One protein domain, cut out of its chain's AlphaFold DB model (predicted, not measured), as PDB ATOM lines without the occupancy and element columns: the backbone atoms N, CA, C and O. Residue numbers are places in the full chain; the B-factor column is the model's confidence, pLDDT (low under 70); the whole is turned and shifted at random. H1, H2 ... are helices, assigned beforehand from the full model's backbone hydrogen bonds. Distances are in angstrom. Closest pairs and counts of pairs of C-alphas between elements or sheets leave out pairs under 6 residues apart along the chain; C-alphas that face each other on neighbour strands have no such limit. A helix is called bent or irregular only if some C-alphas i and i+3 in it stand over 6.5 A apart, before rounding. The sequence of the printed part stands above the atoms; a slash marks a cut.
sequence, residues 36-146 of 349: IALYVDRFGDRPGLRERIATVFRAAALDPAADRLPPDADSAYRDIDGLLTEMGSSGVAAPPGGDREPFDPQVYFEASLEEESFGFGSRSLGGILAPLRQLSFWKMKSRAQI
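This is residues 36 to 146 of the 349 residues of an uncharacterized protein of Methylobacterium sp. YL-MPn6-2016 (UniProt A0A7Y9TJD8). Long helix H5 runs beside the hairpin of H2 and H3, making a three-helix bundle; H1 packs on H2 and H5, H4 packs steeply on H5, and residues 117 to 122 stick out. The 111 printed residues hold five named helices, H1 to H5 in order, and no named strand: all helix, compact, radius of gyration of the C-alphas 13.9 A, spans 37 by 32 by 21 A.

H5, residues 126 to 146, is 29.1 A long, ending at C-alpha 146 (173.775, 317.988, 218.138); it is irregular, C-alphas 128 and 131 being 7.2 A apart. H1, residues 36 to 43, 10.7 A, begins at C-alpha 36 (189.894, 335.209, 225.277). H2 is residues 49 to 62, 20.2 A; H3, 71 to 83, 18.4 A; H4, 105 to 117, 18.8 A.

H5, the hub, touches the other four; its closest C-alphas to H4 are Pro 131 and Tyr 108, 5.4 A. H1 and H3 are apart. Every O i to N i+4 pair is within hydrogen-bond range in H1 to H4, 14 of 17 in H5.

The printed part has no cut. The H3 to H4 link is long. Residues 114 to 126 are under pLDDT 70.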
ATOM      1  N   ILE A  36     189.545 336.570 224.869       89.56
ATOM      2  CA  ILE A  36     189.894 335.209 225.277       89.56
ATOM      3  C   ILE A  36     188.677 334.542 225.921       89.56
ATOM      4  O   ILE A  36     188.385 333.388 225.617       89.56
ATOM      5  N   ALA A  37     187.949 335.254 226.788       88.75
ATOM      6  CA  ALA A  37     186.730 334.730 227.406       88.75
ATOM      7  C   ALA A  37     185.649 334.411 226.366       88.75
ATOM      8  O   ALA A  37     184.999 333.375 226.484       88.75
ATOM      9  N   LEU A  38     185.510 335.238 225.322       84.06
ATOM     10  CA  LEU A  38     184.587 334.971 224.213       84.06
ATOM     11  C   LEU A  38     184.910 333.643 223.515       84.06
ATOM     12  O   LEU A  38     184.019 332.819 223.322       84.06
ATOM     13  N   TYR A  39     186.179 333.383 223.188       86.88
ATOM     14  CA  TYR A  39     186.562 332.101 222.589       86.88
ATOM     15  C   TYR A  39     186.439 330.918 223.556       86.88
ATOM     16  O   TYR A  39     186.063 329.827 223.128       86.88
ATOM     17  N   VAL A  40     186.707 331.114 224.850       91.38
ATOM     18  CA  VAL A  40     186.478 330.075 225.869       91.38
ATOM     19  C   VAL A  40     184.998 329.692 225.925       91.38
ATOM     20  O   VAL A  40     184.683 328.506 225.889       91.38
ATOM     21  N   ASP A  41     184.089 330.666 225.943       87.56
ATOM     22  CA  ASP A  41     182.645 330.410 225.918       87.56
ATOM     23  C   ASP A  41     182.208 329.727 224.607       87.56
ATOM     24  O   ASP A  41     181.501 328.709 224.614       87.56
ATOM     25  N   ARG A  42     182.735 330.198 223.466       85.56
ATOM     26  CA  ARG A  42     182.481 329.601 222.143       85.56
ATOM     27  C   ARG A  42     182.875 328.142 222.061       85.56
ATOM     28  O   ARG A  42     182.110 327.305 221.572       85.56
ATOM     29  N   PHE A  43     184.026 327.792 222.602       89.31
ATOM     30  CA  PHE A  43     184.501 326.417 222.615       89.31
ATOM     31  C   PHE A  43     183.941 325.587 223.773       89.31
ATOM     32  O   PHE A  43     183.927 324.356 223.687       89.31
ATOM     33  N   GLY A  44     183.364 326.232 224.785       88.81
ATOM     34  CA  GLY A  44     182.933 325.616 226.032       88.81
ATOM     35  C   GLY A  44     184.116 325.450 226.983       88.81
ATOM     36  O   GLY A  44     185.117 324.817 226.625       88.81
ATOM     37  N   ASP A  45     183.971 326.009 228.187       89.00
ATOM     38  CA  ASP A  45     185.020 326.041 229.204       89.00
ATOM     39  C   ASP A  45     185.508 324.631 229.563       89.00
ATOM     40  O   ASP A  45     184.724 323.721 229.847       89.00
ATOM     41  N   ARG A  46     186.828 324.449 229.505       92.94
ATOM     42  CA  ARG A  46     187.505 323.174 229.741       92.94
ATOM     43  C   ARG A  46     188.936 323.415 230.222       92.94
ATOM     44  O   ARG A  46     189.561 324.398 229.809       92.94
ATOM     45  N   PRO A  47     189.489 322.517 231.062       96.31
ATOM     46  CA  PRO A  47     190.811 322.700 231.642       96.31
ATOM     47  C   PRO A  47     191.873 322.975 230.581       96.31
ATOM     48  O   PRO A  47     192.040 322.208 229.634       96.31
ATOM     49  N   GLY A  48     192.605 324.070 230.757       95.38
ATOM     50  CA  GLY A  48     193.722 324.410 229.895       95.38
ATOM     51  C   GLY A  48     193.379 325.238 228.654       95.38
ATOM     52  O   GLY A  48     194.300 325.789 228.055       95.38
ATOM     53  N   LEU A  49     192.110 325.336 228.245       95.94
ATOM     54  CA  LEU A  49     191.724 326.007 226.997       95.94
ATOM     55  C   LEU A  49     192.083 327.498 227.004       95.94
ATOM     56  O   LEU A  49     192.655 328.007 226.038       95.94
ATOM     57  N   ARG A  50     191.785 328.187 228.111       96.50
ATOM     58  CA  ARG A  50     192.045 329.622 228.267       96.50
ATOM     59  C   ARG A  50     193.525 329.947 228.086       96.50
ATOM     60  O   ARG A  50     193.855 330.926 227.422       96.50
ATOM     61  N   GLU A  51     194.419 329.124 228.630       97.44
ATOM     62  CA  GLU A  51     195.864 329.314 228.518       97.44
ATOM     63  C   GLU A  51     196.359 329.159 227.076       97.44
ATOM     64  O   GLU A  51     197.211 329.941 226.651       97.44
ATOM     65  N   ARG A  52     195.821 328.201 226.305       97.81
ATOM     66  CA  ARG A  52     196.206 328.024 224.892       97.81
ATOM     67  C   ARG A  52     195.703 329.175 224.032       97.81
ATOM     68  O   ARG A  52     196.472 329.710 223.239       97.81
ATOM     69  N   ILE A  53     194.456 329.609 224.233       95.50
ATOM     70  CA  ILE A  53     193.921 330.792 223.544       95.50
ATOM     71  C   ILE A  53     194.775 332.019 223.895       95.50
ATOM     72  O   ILE A  53     195.189 332.755 223.007       95.50
ATOM     73  N   ALA A  54     195.135 332.207 225.168       95.44
ATOM     74  CA  ALA A  54     196.018 333.299 225.576       95.44
ATOM     75  C   ALA A  54     197.398 333.242 224.893       95.44
ATOM     76  O   ALA A  54     197.948 334.289 224.558       95.44
ATOM     77  N   THR A  55     197.960 332.050 224.662       96.94
ATOM     78  CA  THR A  55     199.202 331.887 223.886       96.94
ATOM     79  C   THR A  55     199.036 332.379 222.452       96.94
ATOM     80  O   THR A  55     199.856 333.175 222.004       96.94
ATOM     81  N   VAL A  56     197.953 331.998 221.773       94.19
ATOM     82  CA  VAL A  56     197.642 332.465 220.412       94.19
ATOM     83  C   VAL A  56     197.509 333.993 220.358       94.19
ATOM     84  O   VAL A  56     198.134 334.638 219.520       94.19
ATOM     85  N   PHE A  57     196.756 334.595 221.285       91.88
ATOM     86  CA  PHE A  57     196.591 336.052 221.341       91.88
ATOM     87  C   PHE A  57     197.904 336.786 221.645       91.88
ATOM     88  O   PHE A  57     198.159 337.847 221.076       91.88
ATOM     89  N   ARG A  58     198.767 336.231 222.509       93.00
ATOM     90  CA  ARG A  58     200.107 336.794 222.745       93.00
ATOM     91  C   ARG A  58     200.976 336.727 221.495       93.00
ATOM     92  O   ARG A  58     201.623 337.720 221.187       93.00
ATOM     93  N   ALA A  59     200.979 335.601 220.782       91.12
ATOM     94  CA  ALA A  59     201.729 335.463 219.536       91.12
ATOM     95  C   ALA A  59     201.257 336.484 218.487       91.12
ATOM     96  O   ALA A  59     202.081 337.186 217.906       91.12
ATOM     97  N   ALA A  60     199.937 336.660 218.340       88.25
ATOM     98  CA  ALA A  60     199.349 337.668 217.455       88.25
ATOM     99  C   ALA A  60     199.747 339.110 217.824       88.25
ATOM    100  O   ALA A  60     199.962 339.937 216.945       88.25
ATOM    101  N   ALA A  61     199.861 339.417 219.120       86.94
ATOM    102  CA  ALA A  61     200.281 340.737 219.586       86.94
ATOM    103  C   ALA A  61     201.790 340.993 219.413       86.94
ATOM    104  O   ALA A  61     202.196 342.142 219.245       86.94
ATOM    105  N   LEU A  62     202.616 339.944 219.488       88.81
ATOM    106  CA  LEU A  62     204.072 340.042 219.357       88.81
ATOM    107  C   LEU A  62     204.522 340.170 217.900       88.81
ATOM    108  O   LEU A  62     205.453 340.926 217.631       88.81
ATOM    109  N   ASP A  63     203.869 339.453 216.986       84.94
ATOM    110  CA  ASP A  63     204.215 339.453 215.564       84.94
ATOM    111  C   ASP A  63     202.966 339.535 214.665       84.94
ATOM    112  O   ASP A  63     202.597 338.574 213.991       84.94
ATOM    113  N   PRO A  64     202.273 340.689 214.640       77.88
ATOM    114  CA  PRO A  64     201.038 340.853 213.871       77.88
ATOM    115  C   PRO A  64     201.243 340.786 212.350       77.88
ATOM    116  O   PRO A  64     200.267 340.698 211.612       77.88
ATOM    117  N   ALA A  65     202.489 340.863 211.877       82.38
ATOM    118  CA  ALA A  65     202.851 340.825 210.464       82.38
ATOM    119  C   ALA A  65     203.675 339.576 210.118       82.38
ATOM    120  O   ALA A  65     204.447 339.610 209.162       82.38
ATOM    121  N   ALA A  66     203.529 338.502 210.903       85.00
ATOM    122  CA  ALA A  66     204.212 337.247 210.652       85.00
ATOM    123  C   ALA A  66     203.911 336.740 209.232       85.00
ATOM    124  O   ALA A  66     202.763 336.749 208.795       85.00
ATOM    125  N   ASP A  67     204.930 336.243 208.532       86.81
ATOM    126  CA  ASP A  67     204.769 335.588 207.221       86.81
ATOM    127  C   ASP A  67     204.478 334.079 207.362       86.81
ATOM    128  O   ASP A  67     204.169 333.385 206.393       86.81
ATOM    129  N   ARG A  68     204.602 333.542 208.580       90.62
ATOM    130  CA  ARG A  68     204.343 332.144 208.940       90.62
ATOM    131  C   ARG A  68     203.783 332.088 210.357       90.62
ATOM    132  O   ARG A  68     204.176 332.893 211.197       90.62
ATOM    133  N   LEU A  69     202.937 331.103 210.652       91.31
ATOM    134  CA  LEU A  69     202.410 330.922 211.996       91.31
ATOM    135  C   LEU A  69     203.555 330.655 213.003       91.31
ATOM    136  O   LEU A  69     204.355 329.730 212.789       91.31
ATOM    137  N   PRO A  70     203.658 331.437 214.097       94.38
ATOM    138  CA  PRO A  70     204.666 331.215 215.130       94.38
ATOM    139  C   PRO A  70     204.579 329.801 215.740       94.38
ATOM    140  O   PRO A  70     203.471 329.297 215.937       94.38
ATOM    141  N   PRO A  71     205.708 329.132 216.065       95.38
ATOM    142  CA  PRO A  71     205.691 327.747 216.557       95.38
ATOM    143  C   PRO A  71     204.891 327.529 217.849       95.38
ATOM    144  O   PRO A  71     204.302 326.468 218.046       95.38
ATOM    145  N   ASP A  72     204.870 328.520 218.738       94.88
ATOM    146  CA  ASP A  72     204.084 328.491 219.972       94.88
ATOM    147  C   ASP A  72     202.579 328.623 219.697       94.88
ATOM    148  O   ASP A  72     201.786 327.915 220.320       94.88
ATOM    149  N   ALA A  73     202.189 329.462 218.733       95.44
ATOM    150  CA  ALA A  73     200.815 329.552 218.249       95.44
ATOM    151  C   ALA A  73     200.373 328.250 217.565       95.44
ATOM    152  O   ALA A  73     199.311 327.735 217.897       95.44
ATOM    153  N   ASP A  74     201.192 327.676 216.674       96.12
ATOM    154  CA  ASP A  74     200.916 326.384 216.020       96.12
ATOM    155  C   ASP A  74     200.688 325.270 217.053       96.12
ATOM    156  O   ASP A  74     199.657 324.592 217.020       96.12
ATOM    157  N   SER A  75     201.586 325.137 218.036       97.38
ATOM    158  CA  SER A  75     201.432 324.155 219.114       97.38
ATOM    159  C   SER A  75     200.169 324.406 219.940       97.38
ATOM    160  O   SER A  75     199.453 323.458 220.260       97.38
ATOM    161  N   ALA A  76     199.871 325.664 220.278       97.44
ATOM    162  CA  ALA A  76     198.665 326.012 221.024       97.44
ATOM    163  C   ALA A  76     197.391 325.683 220.235       97.44
ATOM    164  O   ALA A  76     196.421 325.203 220.814       97.44
ATOM    165  N   TYR A  77     197.392 325.888 218.920       96.56
ATOM    166  CA  TYR A  77     196.275 325.552 218.048       96.56
ATOM    167  C   TYR A  77     196.000 324.054 217.968       96.56
ATOM    168  O   TYR A  77     194.840 323.646 218.045       96.56
ATOM    169  N   ARG A  78     197.049 323.236 217.851       95.75
ATOM    170  CA  ARG A  78     196.919 321.770 217.856       95.75
ATOM    171  C   ARG A  78     196.390 321.262 219.196       95.75
ATOM    172  O   ARG A  78     195.517 320.400 219.216       95.75
ATOM    173  N   ASP A  79     196.850 321.846 220.303       96.56
ATOM    174  CA  ASP A  79     196.294 321.575 221.630       96.56
ATOM    175  C   ASP A  79     194.808 321.964 221.717       96.56
ATOM    176  O   ASP A  79     194.015 321.203 222.267       96.56
ATOM    177  N   ILE A  80     194.413 323.132 221.186       95.88
ATOM    178  CA  ILE A  80     193.006 323.566 221.173       95.88
ATOM    179  C   ILE A  80     192.154 322.571 220.383       95.88
ATOM    180  O   ILE A  80     191.154 322.108 220.919       95.88
ATOM    181  N   ASP A  81     192.535 322.204 219.156       93.56
ATOM    182  CA  ASP A  81     191.791 321.222 218.350       93.56
ATOM    183  C   ASP A  81     191.678 319.869 219.079       93.56
ATOM    184  O   ASP A  81     190.581 319.325 219.196       93.56
ATOM    185  N   GLY A  82     192.765 319.398 219.704       93.12
ATOM    186  CA  GLY A  82     192.765 318.178 220.518       93.12
ATOM    187  C   GLY A  82     191.858 318.237 221.754       93.12
ATOM    188  O   GLY A  82     191.367 317.203 222.213       93.12
ATOM    189  N   LEU A  83     191.589 319.433 222.288       94.25
ATOM    190  CA  LEU A  83     190.616 319.615 223.362       94.25
ATOM    191  C   LEU A  83     189.169 319.529 222.859       94.25
ATOM    192  O   LEU A  83     188.306 319.168 223.657       94.25
ATOM    193  N   LEU A  84     188.881 319.846 221.592       91.50
ATOM    194  CA  LEU A  84     187.532 319.920 221.009       91.50
ATOM    195  C   LEU A  84     187.080 318.581 220.401       91.50
ATOM    196  O   LEU A  84     186.751 318.478 219.219       91.50
ATOM    197  N   THR A  85     187.026 317.547 221.239       88.81
ATOM    198  CA  THR A  85     186.783 316.142 220.854       88.81
ATOM    199  C   THR A  85     185.418 315.858 220.219       88.81
ATOM    200  O   THR A  85     185.208 314.799 219.634       88.81
ATOM    201  N   GLU A  86     184.476 316.789 220.329       86.31
ATOM    202  CA  GLU A  86     183.174 316.749 219.662       86.31
ATOM    203  C   GLU A  86     183.224 317.044 218.152       86.31
ATOM    204  O   GLU A  86     182.225 316.846 217.455       86.31
ATOM    205  N   MET A  87     184.344 317.563 217.647       85.44
ATOM    206  CA  MET A  87     184.561 317.798 216.220       85.44
ATOM    207  C   MET A  87     185.315 316.624 215.600       85.44
ATOM    208  O   MET A  87     186.191 316.029 216.221       85.44
ATOM    209  N   GLY A  88     184.975 316.297 214.354       86.06
ATOM    210  CA  GLY A  88     185.663 315.263 213.584       86.06
ATOM    211  C   GLY A  88     186.486 315.852 212.441       86.06
ATOM    212  O   GLY A  88     186.493 317.062 212.217       86.06
ATOM    213  N   SER A  89     187.125 314.974 211.676       88.94
ATOM    214  CA  SER A  89     187.783 315.309 210.406       88.94
ATOM    215  C   SER A  89     187.833 314.080 209.492       88.94
ATOM    216  O   SER A  89     188.879 313.708 208.961       88.94
ATOM    217  N   SER A  90     186.707 313.372 209.393       89.06
ATOM    218  CA  SER A  90     186.605 312.093 208.673       89.06
ATOM    219  C   SER A  90     186.259 312.279 207.188       89.06
ATOM    220  O   SER A  90     185.800 311.337 206.538       89.06
ATOM    221  N   GLY A  91     186.467 313.488 206.658       88.38
ATOM    222  CA  GLY A  91     186.313 313.829 205.249       88.38
ATOM    223  C   GLY A  91     184.869 314.022 204.780       88.38
ATOM    224  O   GLY A  91     183.921 314.006 205.557       88.38
ATOM    225  N   VAL A  92     184.701 314.200 203.470       88.69
ATOM    226  CA  VAL A  92     183.468 314.646 202.781       88.69
ATOM    227  C   VAL A  92     182.154 313.929 203.157       88.69
ATOM    228  O   VAL A  92     181.083 314.524 203.061       88.69
ATOM    229  N   ALA A  93     182.217 312.672 203.607       89.94
ATOM    230  CA  ALA A  93     181.057 311.853 203.983       89.94
ATOM    231  C   ALA A  93     180.787 311.793 205.500       89.94
ATOM    232  O   ALA A  93     180.011 310.952 205.971       89.94
ATOM    233  N   ALA A  94     181.507 312.587 206.285       92.00
ATOM    234  CA  ALA A  94     181.355 312.657 207.728       92.00
ATOM    235  C   ALA A  94     180.094 313.454 208.126       92.00
ATOM    236  O   ALA A  94     179.522 314.173 207.302       92.00
ATOM    237  N   PRO A  95     179.636 313.337 209.386       92.81
ATOM    238  CA  PRO A  95     178.606 314.222 209.922       92.81
ATOM    239  C   PRO A  95     179.003 315.705 209.835       92.81
ATOM    240  O   PRO A  95     180.200 316.015 209.824       92.81
ATOM    241  N   PRO A  96     178.027 316.633 209.854       91.75
ATOM    242  CA  PRO A  96     178.304 318.058 209.959       91.75
ATOM    243  C   PRO A  96     179.205 318.369 211.160       91.75
ATOM    244  O   PRO A  96     178.906 317.990 212.285       91.75
ATOM    245  N   GLY A  97     180.316 319.066 210.926       86.38
ATOM    246  CA  GLY A  97     181.322 319.318 211.968       86.38
ATOM    247  C   GLY A  97     182.516 318.362 211.902       86.38
ATOM    248  O   GLY A  97     183.560 318.647 212.484       86.38
ATOM    249  N   GLY A  98     182.371 317.248 211.179       89.75
ATOM    250  CA  GLY A  98     183.442 316.310 210.854       89.75
ATOM    251  C   GLY A  98     183.782 316.228 209.367       89.75
ATOM    252  O   GLY A  98     184.745 315.554 209.007       89.75
ATOM    253  N   ASP A  99     183.003 316.888 208.512       90.00
ATOM    254  CA  ASP A  99     183.113 316.895 207.054       90.00
ATOM    255  C   ASP A  99     184.164 317.885 206.544       90.00
ATOM    256  O   ASP A  99     183.884 318.794 205.763       90.00
ATOM    257  N   ARG A 100     185.388 317.674 207.034       88.38
ATOM    258  CA  ARG A 100     186.599 318.453 206.774       88.38
ATOM    259  C   ARG A 100     187.829 317.553 206.762       88.38
ATOM    260  O   ARG A 100     187.793 316.450 207.317       88.38
ATOM    261  N   GLU A 101     188.915 318.054 206.191       88.81
ATOM    262  CA  GLU A 101     190.249 317.486 206.380       88.81
ATOM    263  C   GLU A 101     190.772 317.732 207.814       88.81
ATOM    264  O   GLU A 101     190.238 318.588 208.535       88.81
ATOM    265  N   PRO A 102     191.792 316.975 208.271       89.50
ATOM    266  CA  PRO A 102     192.429 317.201 209.565       89.50
ATOM    267  C   PRO A 102     192.863 318.656 209.760       89.50
ATOM    268  O   PRO A 102     193.334 319.308 208.830       89.50
ATOM    269  N   PHE A 103     192.706 319.164 210.984       89.19
ATOM    270  CA  PHE A 103     193.031 320.550 211.296       89.19
ATOM    271  C   PHE A 103     194.530 320.822 211.124       89.19
ATOM    272  O   PHE A 103     195.358 320.242 211.830       89.19
ATOM    273  N   ASP A 104     194.873 321.753 210.234       90.56
ATOM    274  CA  ASP A 104     196.226 322.291 210.129       90.56
ATOM    275  C   ASP A 104     196.208 323.820 210.263       90.56
ATOM    276  O   ASP A 104     195.803 324.518 209.327       90.56
ATOM    277  N   PRO A 105     196.619 324.378 211.417       91.56
ATOM    278  CA  PRO A 105     196.542 325.815 211.646       91.56
ATOM    279  C   PRO A 105     197.427 326.623 210.688       91.56
ATOM    280  O   PRO A 105     197.076 327.761 210.383       91.56
ATOM    281  N   GLN A 106     198.515 326.047 210.159       90.94
ATOM    282  CA  GLN A 106     199.360 326.724 209.171       90.94
ATOM    283  C   GLN A 106     198.610 326.950 207.850       90.94
ATOM    284  O   GLN A 106     198.690 328.039 207.291       90.94
ATOM    285  N   VAL A 107     197.826 325.969 207.389       86.56
ATOM    286  CA  VAL A 107     197.026 326.084 206.156       86.56
ATOM    287  C   VAL A 107     195.974 327.184 206.288       86.56
ATOM    288  O   VAL A 107     195.801 327.995 205.383       86.56
ATOM    289  N   TYR A 108     195.285 327.256 207.431       82.94
ATOM    290  CA  TYR A 108     194.283 328.302 207.671       82.94
ATOM    291  C   TYR A 108     194.898 329.695 207.821       82.94
ATOM    292  O   TYR A 108     194.292 330.685 207.407       82.94
ATOM    293  N   PHE A 109     196.094 329.769 208.402       86.69
ATOM    294  CA  PHE A 109     196.876 330.993 208.463       86.69
ATOM    295  C   PHE A 109     197.264 331.471 207.053       86.69
ATOM    296  O   PHE A 109     196.945 332.600 206.689       86.69
ATOM    297  N   GLU A 110     197.861 330.607 206.228       85.00
ATOM    298  CA  GLU A 110     198.263 330.931 204.848       85.00
ATOM    299  C   GLU A 110     197.073 331.357 203.988       85.00
ATOM    300  O   GLU A 110     197.127 332.403 203.343       85.00
ATOM    301  N   ALA A 111     195.967 330.610 204.064       77.81
ATOM    302  CA  ALA A 111     194.729 330.955 203.378       77.81
ATOM    303  C   ALA A 111     194.280 332.382 203.722       77.81
ATOM    304  O   ALA A 111     193.934 333.145 202.827       77.81
ATOM    305  N   SER A 112     194.343 332.782 204.997       77.00
ATOM    306  CA  SER A 112     193.942 334.133 205.413       77.00
ATOM    307  C   SER A 112     194.832 335.247 204.847       77.00
ATOM    308  O   SER A 112     194.325 336.322 204.523       77.00
ATOM    309  N   LEU A 113     196.133 334.992 204.656       77.12
ATOM    310  CA  LEU A 113     197.051 335.955 204.037       77.12
ATOM    311  C   LEU A 113     196.752 336.151 202.545       77.12
ATOM    312  O   LEU A 113     196.839 337.269 202.023       77.12
ATOM    313  N   GLU A 114     196.374 335.074 201.851       68.75
ATOM    314  CA  GLU A 114     195.919 335.152 200.463       68.75
ATOM    315  C   GLU A 114     194.637 335.987 200.366       68.75
ATOM    316  O   GLU A 114     194.524 336.840 199.486       68.75
ATOM    317  N   GLU A 115     193.696 335.831 201.304       63.44
ATOM    318  CA  GLU A 115     192.465 336.626 201.313       63.44
ATOM    319  C   GLU A 115     192.702 338.128 201.492       63.44
ATOM    320  O   GLU A 115     192.106 338.925 200.761       63.44
ATOM    321  N   GLU A 116     193.587 338.512 202.416       59.38
ATOM    322  CA  GLU A 116     193.970 339.912 202.636       59.38
ATOM    323  C   GLU A 116     194.654 340.519 201.395       59.38
ATOM    324  O   GLU A 116     194.471 341.701 201.085       59.38
ATOM    325  N   SER A 117     195.378 339.700 200.626       47.06
ATOM    326  CA  SER A 117     196.094 340.121 199.413       47.06
ATOM    327  C   SER A 117     195.169 340.461 198.230       47.06
ATOM    328  O   SER A 117     195.571 341.218 197.345       47.06
ATOM    329  N   PHE A 118     193.916 339.980 198.221       39.41
ATOM    330  CA  PHE A 118     192.932 340.223 197.150       39.41
ATOM    331  C   PHE A 118     192.019 341.452 197.363       39.41
ATOM    332  O   PHE A 118     191.046 341.623 196.627       39.41
ATOM    333  N   GLY A 119     192.346 342.359 198.295       35.47
ATOM    334  CA  GLY A 119     191.800 343.729 198.283       35.47
ATOM    335  C   GLY A 119     190.871 344.135 199.431       35.47
ATOM    336  O   GLY A 119     190.178 345.144 199.302       35.47
ATOM    337  N   PHE A 120     190.881 343.436 200.567       35.97
ATOM    338  CA  PHE A 120     190.267 343.935 201.804       35.97
ATOM    339  C   PHE A 120     191.349 344.564 202.689       35.97
ATOM    340  O   PHE A 120     192.029 343.896 203.460       35.97
ATOM    341  N   GLY A 121     191.572 345.867 202.504       29.89
ATOM    342  CA  GLY A 121     192.669 346.606 203.122       29.89
ATOM    343  C   GLY A 121     192.621 346.646 204.651       29.89
ATOM    344  O   GLY A 121     191.809 347.359 205.224       29.89
ATOM    345  N   SER A 122     193.547 345.929 205.285       34.97
ATOM    346  CA  SER A 122     194.276 346.260 206.519       34.97
ATOM    347  C   SER A 122     194.922 344.966 207.004       34.97
ATOM    348  O   SER A 122     194.189 344.028 207.296       34.97
ATOM    349  N   ARG A 123     196.255 344.925 207.150       43.62
ATOM    350  CA  ARG A 123     196.951 343.859 207.897       43.62
ATOM    351  C   ARG A 123     196.488 343.924 209.348       43.62
ATOM    352  O   ARG A 123     197.008 344.702 210.148       43.62
ATOM    353  N   SER A 124     195.399 343.229 209.632       45.16
ATOM    354  CA  SER A 124     194.784 343.156 210.945       45.16
ATOM    355  C   SER A 124     195.488 342.053 211.734       45.16
ATOM    356  O   SER A 124     196.128 341.179 211.161       45.16
ATOM    357  N   LEU A 125     195.275 342.001 213.047       46.66
ATOM    358  CA  LEU A 125     195.571 340.833 213.898       46.66
ATOM    359  C   LEU A 125     194.952 339.511 213.358       46.66
ATOM    360  O   LEU A 125     195.158 338.438 213.924       46.66
ATOM    361  N   GLY A 126     194.165 339.593 212.282       55.47
ATOM    362  CA  GLY A 126     193.357 338.558 211.668       55.47
ATOM    363  C   GLY A 126     194.116 337.379 211.069       55.47
ATOM    364  O   GLY A 126     193.502 336.317 211.027       55.47
ATOM    365  N   GLY A 127     195.391 337.515 210.682       72.75
ATOM    366  CA  GLY A 127     196.176 336.409 210.116       72.75
ATOM    367  C   GLY A 127     196.422 335.291 211.133       72.75
ATOM    368  O   GLY A 127     195.884 334.190 211.010       72.75
ATOM    369  N   ILE A 128     197.162 335.595 212.210       85.19
ATOM    370  CA  ILE A 128     197.454 334.621 213.280       85.19
ATOM    371  C   ILE A 128     196.175 334.121 213.947       85.19
ATOM    372  O   ILE A 128     196.132 332.954 214.304       85.19
ATOM    373  N   LEU A 129     195.136 334.956 214.085       86.31
ATOM    374  CA  LEU A 129     193.862 334.558 214.698       86.31
ATOM    375  C   LEU A 129     192.944 333.752 213.759       86.31
ATOM    376  O   LEU A 129     191.969 333.160 214.232       86.31
ATOM    377  N   ALA A 130     193.231 333.680 212.454       82.38
ATOM    378  CA  ALA A 130     192.367 333.016 211.475       82.38
ATOM    379  C   ALA A 130     192.013 331.562 211.825       82.38
ATOM    380  O   ALA A 130     190.829 331.216 211.736       82.38
ATOM    381  N   PRO A 131     192.947 330.715 212.301       88.56
ATOM    382  CA  PRO A 131     192.602 329.347 212.664       88.56
ATOM    383  C   PRO A 131     191.610 329.255 213.844       88.56
ATOM    384  O   PRO A 131     190.843 328.295 213.903       88.56
ATOM    385  N   LEU A 132     191.526 330.259 214.740       87.81
ATOM    386  CA  LEU A 132     190.485 330.289 215.790       87.81
ATOM    387  C   LEU A 132     189.087 330.470 215.184       87.81
ATOM    388  O   LEU A 132     188.145 329.806 215.622       87.81
ATOM    389  N   ARG A 133     188.940 331.339 214.173       80.31
ATOM    390  CA  ARG A 133     187.662 331.524 213.460       80.31
ATOM    391  C   ARG A 133     187.216 330.228 212.784       80.31
ATOM    392  O   ARG A 133     186.048 329.861 212.862       80.31
ATOM    393  N   GLN A 134     188.160 329.482 212.212       83.06
ATOM    394  CA  GLN A 134     187.874 328.200 211.563       83.06
ATOM    395  C   GLN A 134     187.425 327.130 212.562       83.06
ATOM    396  O   GLN A 134     186.407 326.473 212.350       83.06
ATOM    397  N   LEU A 135     188.112 327.001 213.702       87.81
ATOM    398  CA  LEU A 135     187.662 326.117 214.782       87.81
ATOM    399  C   LEU A 135     186.273 326.518 215.300       87.81
ATOM    400  O   LEU A 135     185.444 325.647 215.564       87.81
ATOM    401  N   SER A 136     185.990 327.821 215.412       84.94
ATOM    402  CA  SER A 136     184.673 328.335 215.822       84.94
ATOM    403  C   SER A 136     183.573 327.915 214.843       84.94
ATOM    404  O   SER A 136     182.549 327.366 215.258       84.94
ATOM    405  N   PHE A 137     183.814 328.074 213.538       83.69
ATOM    406  CA  PHE A 137     182.905 327.625 212.483       83.69
ATOM    407  C   PHE A 137     182.581 326.127 212.597       83.69
ATOM    408  O   PHE A 137     181.408 325.746 212.641       83.69
ATOM    409  N   TRP A 138     183.601 325.270 212.707       86.25
ATOM    410  CA  TRP A 138     183.405 323.820 212.813       86.25
ATOM    411  C   TRP A 138     182.694 323.416 214.104       86.25
ATOM    412  O   TRP A 138     181.815 322.547 214.091       86.25
ATOM    413  N   LYS A 139     182.990 324.109 215.208       88.62
ATOM    414  CA  LYS A 139     182.332 323.900 216.498       88.62
ATOM    415  C   LYS A 139     180.849 324.241 216.414       88.62
ATOM    416  O   LYS A 139     180.017 323.477 216.906       88.62
ATOM    417  N   MET A 140     180.499 325.355 215.776       86.75
ATOM    418  CA  MET A 140     179.105 325.737 215.547       86.75
ATOM    419  C   MET A 140     178.381 324.746 214.640       86.75
ATOM    420  O   MET A 140     177.247 324.372 214.932       86.75
ATOM    421  N   LYS A 141     179.042 324.268 213.585       89.00
ATOM    422  CA  LYS A 141     178.489 323.254 212.687       89.00
ATOM    423  C   LYS A 141     178.181 321.938 213.414       89.00
ATOM    424  O   LYS A 141     177.080 321.408 213.269       89.00
ATOM    425  N   SER A 142     179.105 321.467 214.257       91.31
ATOM    426  CA  SER A 142     178.902 320.306 215.145       91.31
ATOM    427  C   SER A 142     177.757 320.552 216.141       91.31
ATOM    428  O   SER A 142     176.864 319.720 216.303       91.31
ATOM    429  N   ARG A 143     177.687 321.744 216.754       91.50
ATOM    430  CA  ARG A 143     176.559 322.123 217.626       91.50
ATOM    431  C   ARG A 143     175.217 322.091 216.889       91.50
ATOM    432  O   ARG A 143     174.246 321.612 217.468       91.50
ATOM    433  N   ALA A 144     175.155 322.559 215.641       92.75
ATOM    434  CA  ALA A 144     173.933 322.544 214.836       92.75
ATOM    435  C   ALA A 144     173.396 321.117 214.663       92.75
ATOM    436  O   ALA A 144     172.195 320.882 214.809       92.75
ATOM    437  N   GLN A 145     174.297 320.162 214.417       93.50
ATOM    438  CA  GLN A 145     173.964 318.744 214.354       93.50
ATOM    439  C   GLN A 145     173.415 318.245 215.698       93.50
ATOM    440  O   GLN A 145     172.305 317.722 215.752       93.50
ATOM    441  N   ILE A 146     174.152 318.457 216.795       93.12
ATOM    442  CA  ILE A 146     173.775 317.988 218.138       93.12
ATOM    443  C   ILE A 146     172.408 318.545 218.565       93.12
ATOM    444  O   ILE A 146     171.569 317.813 219.097       93.12
TER     445      ILE A 146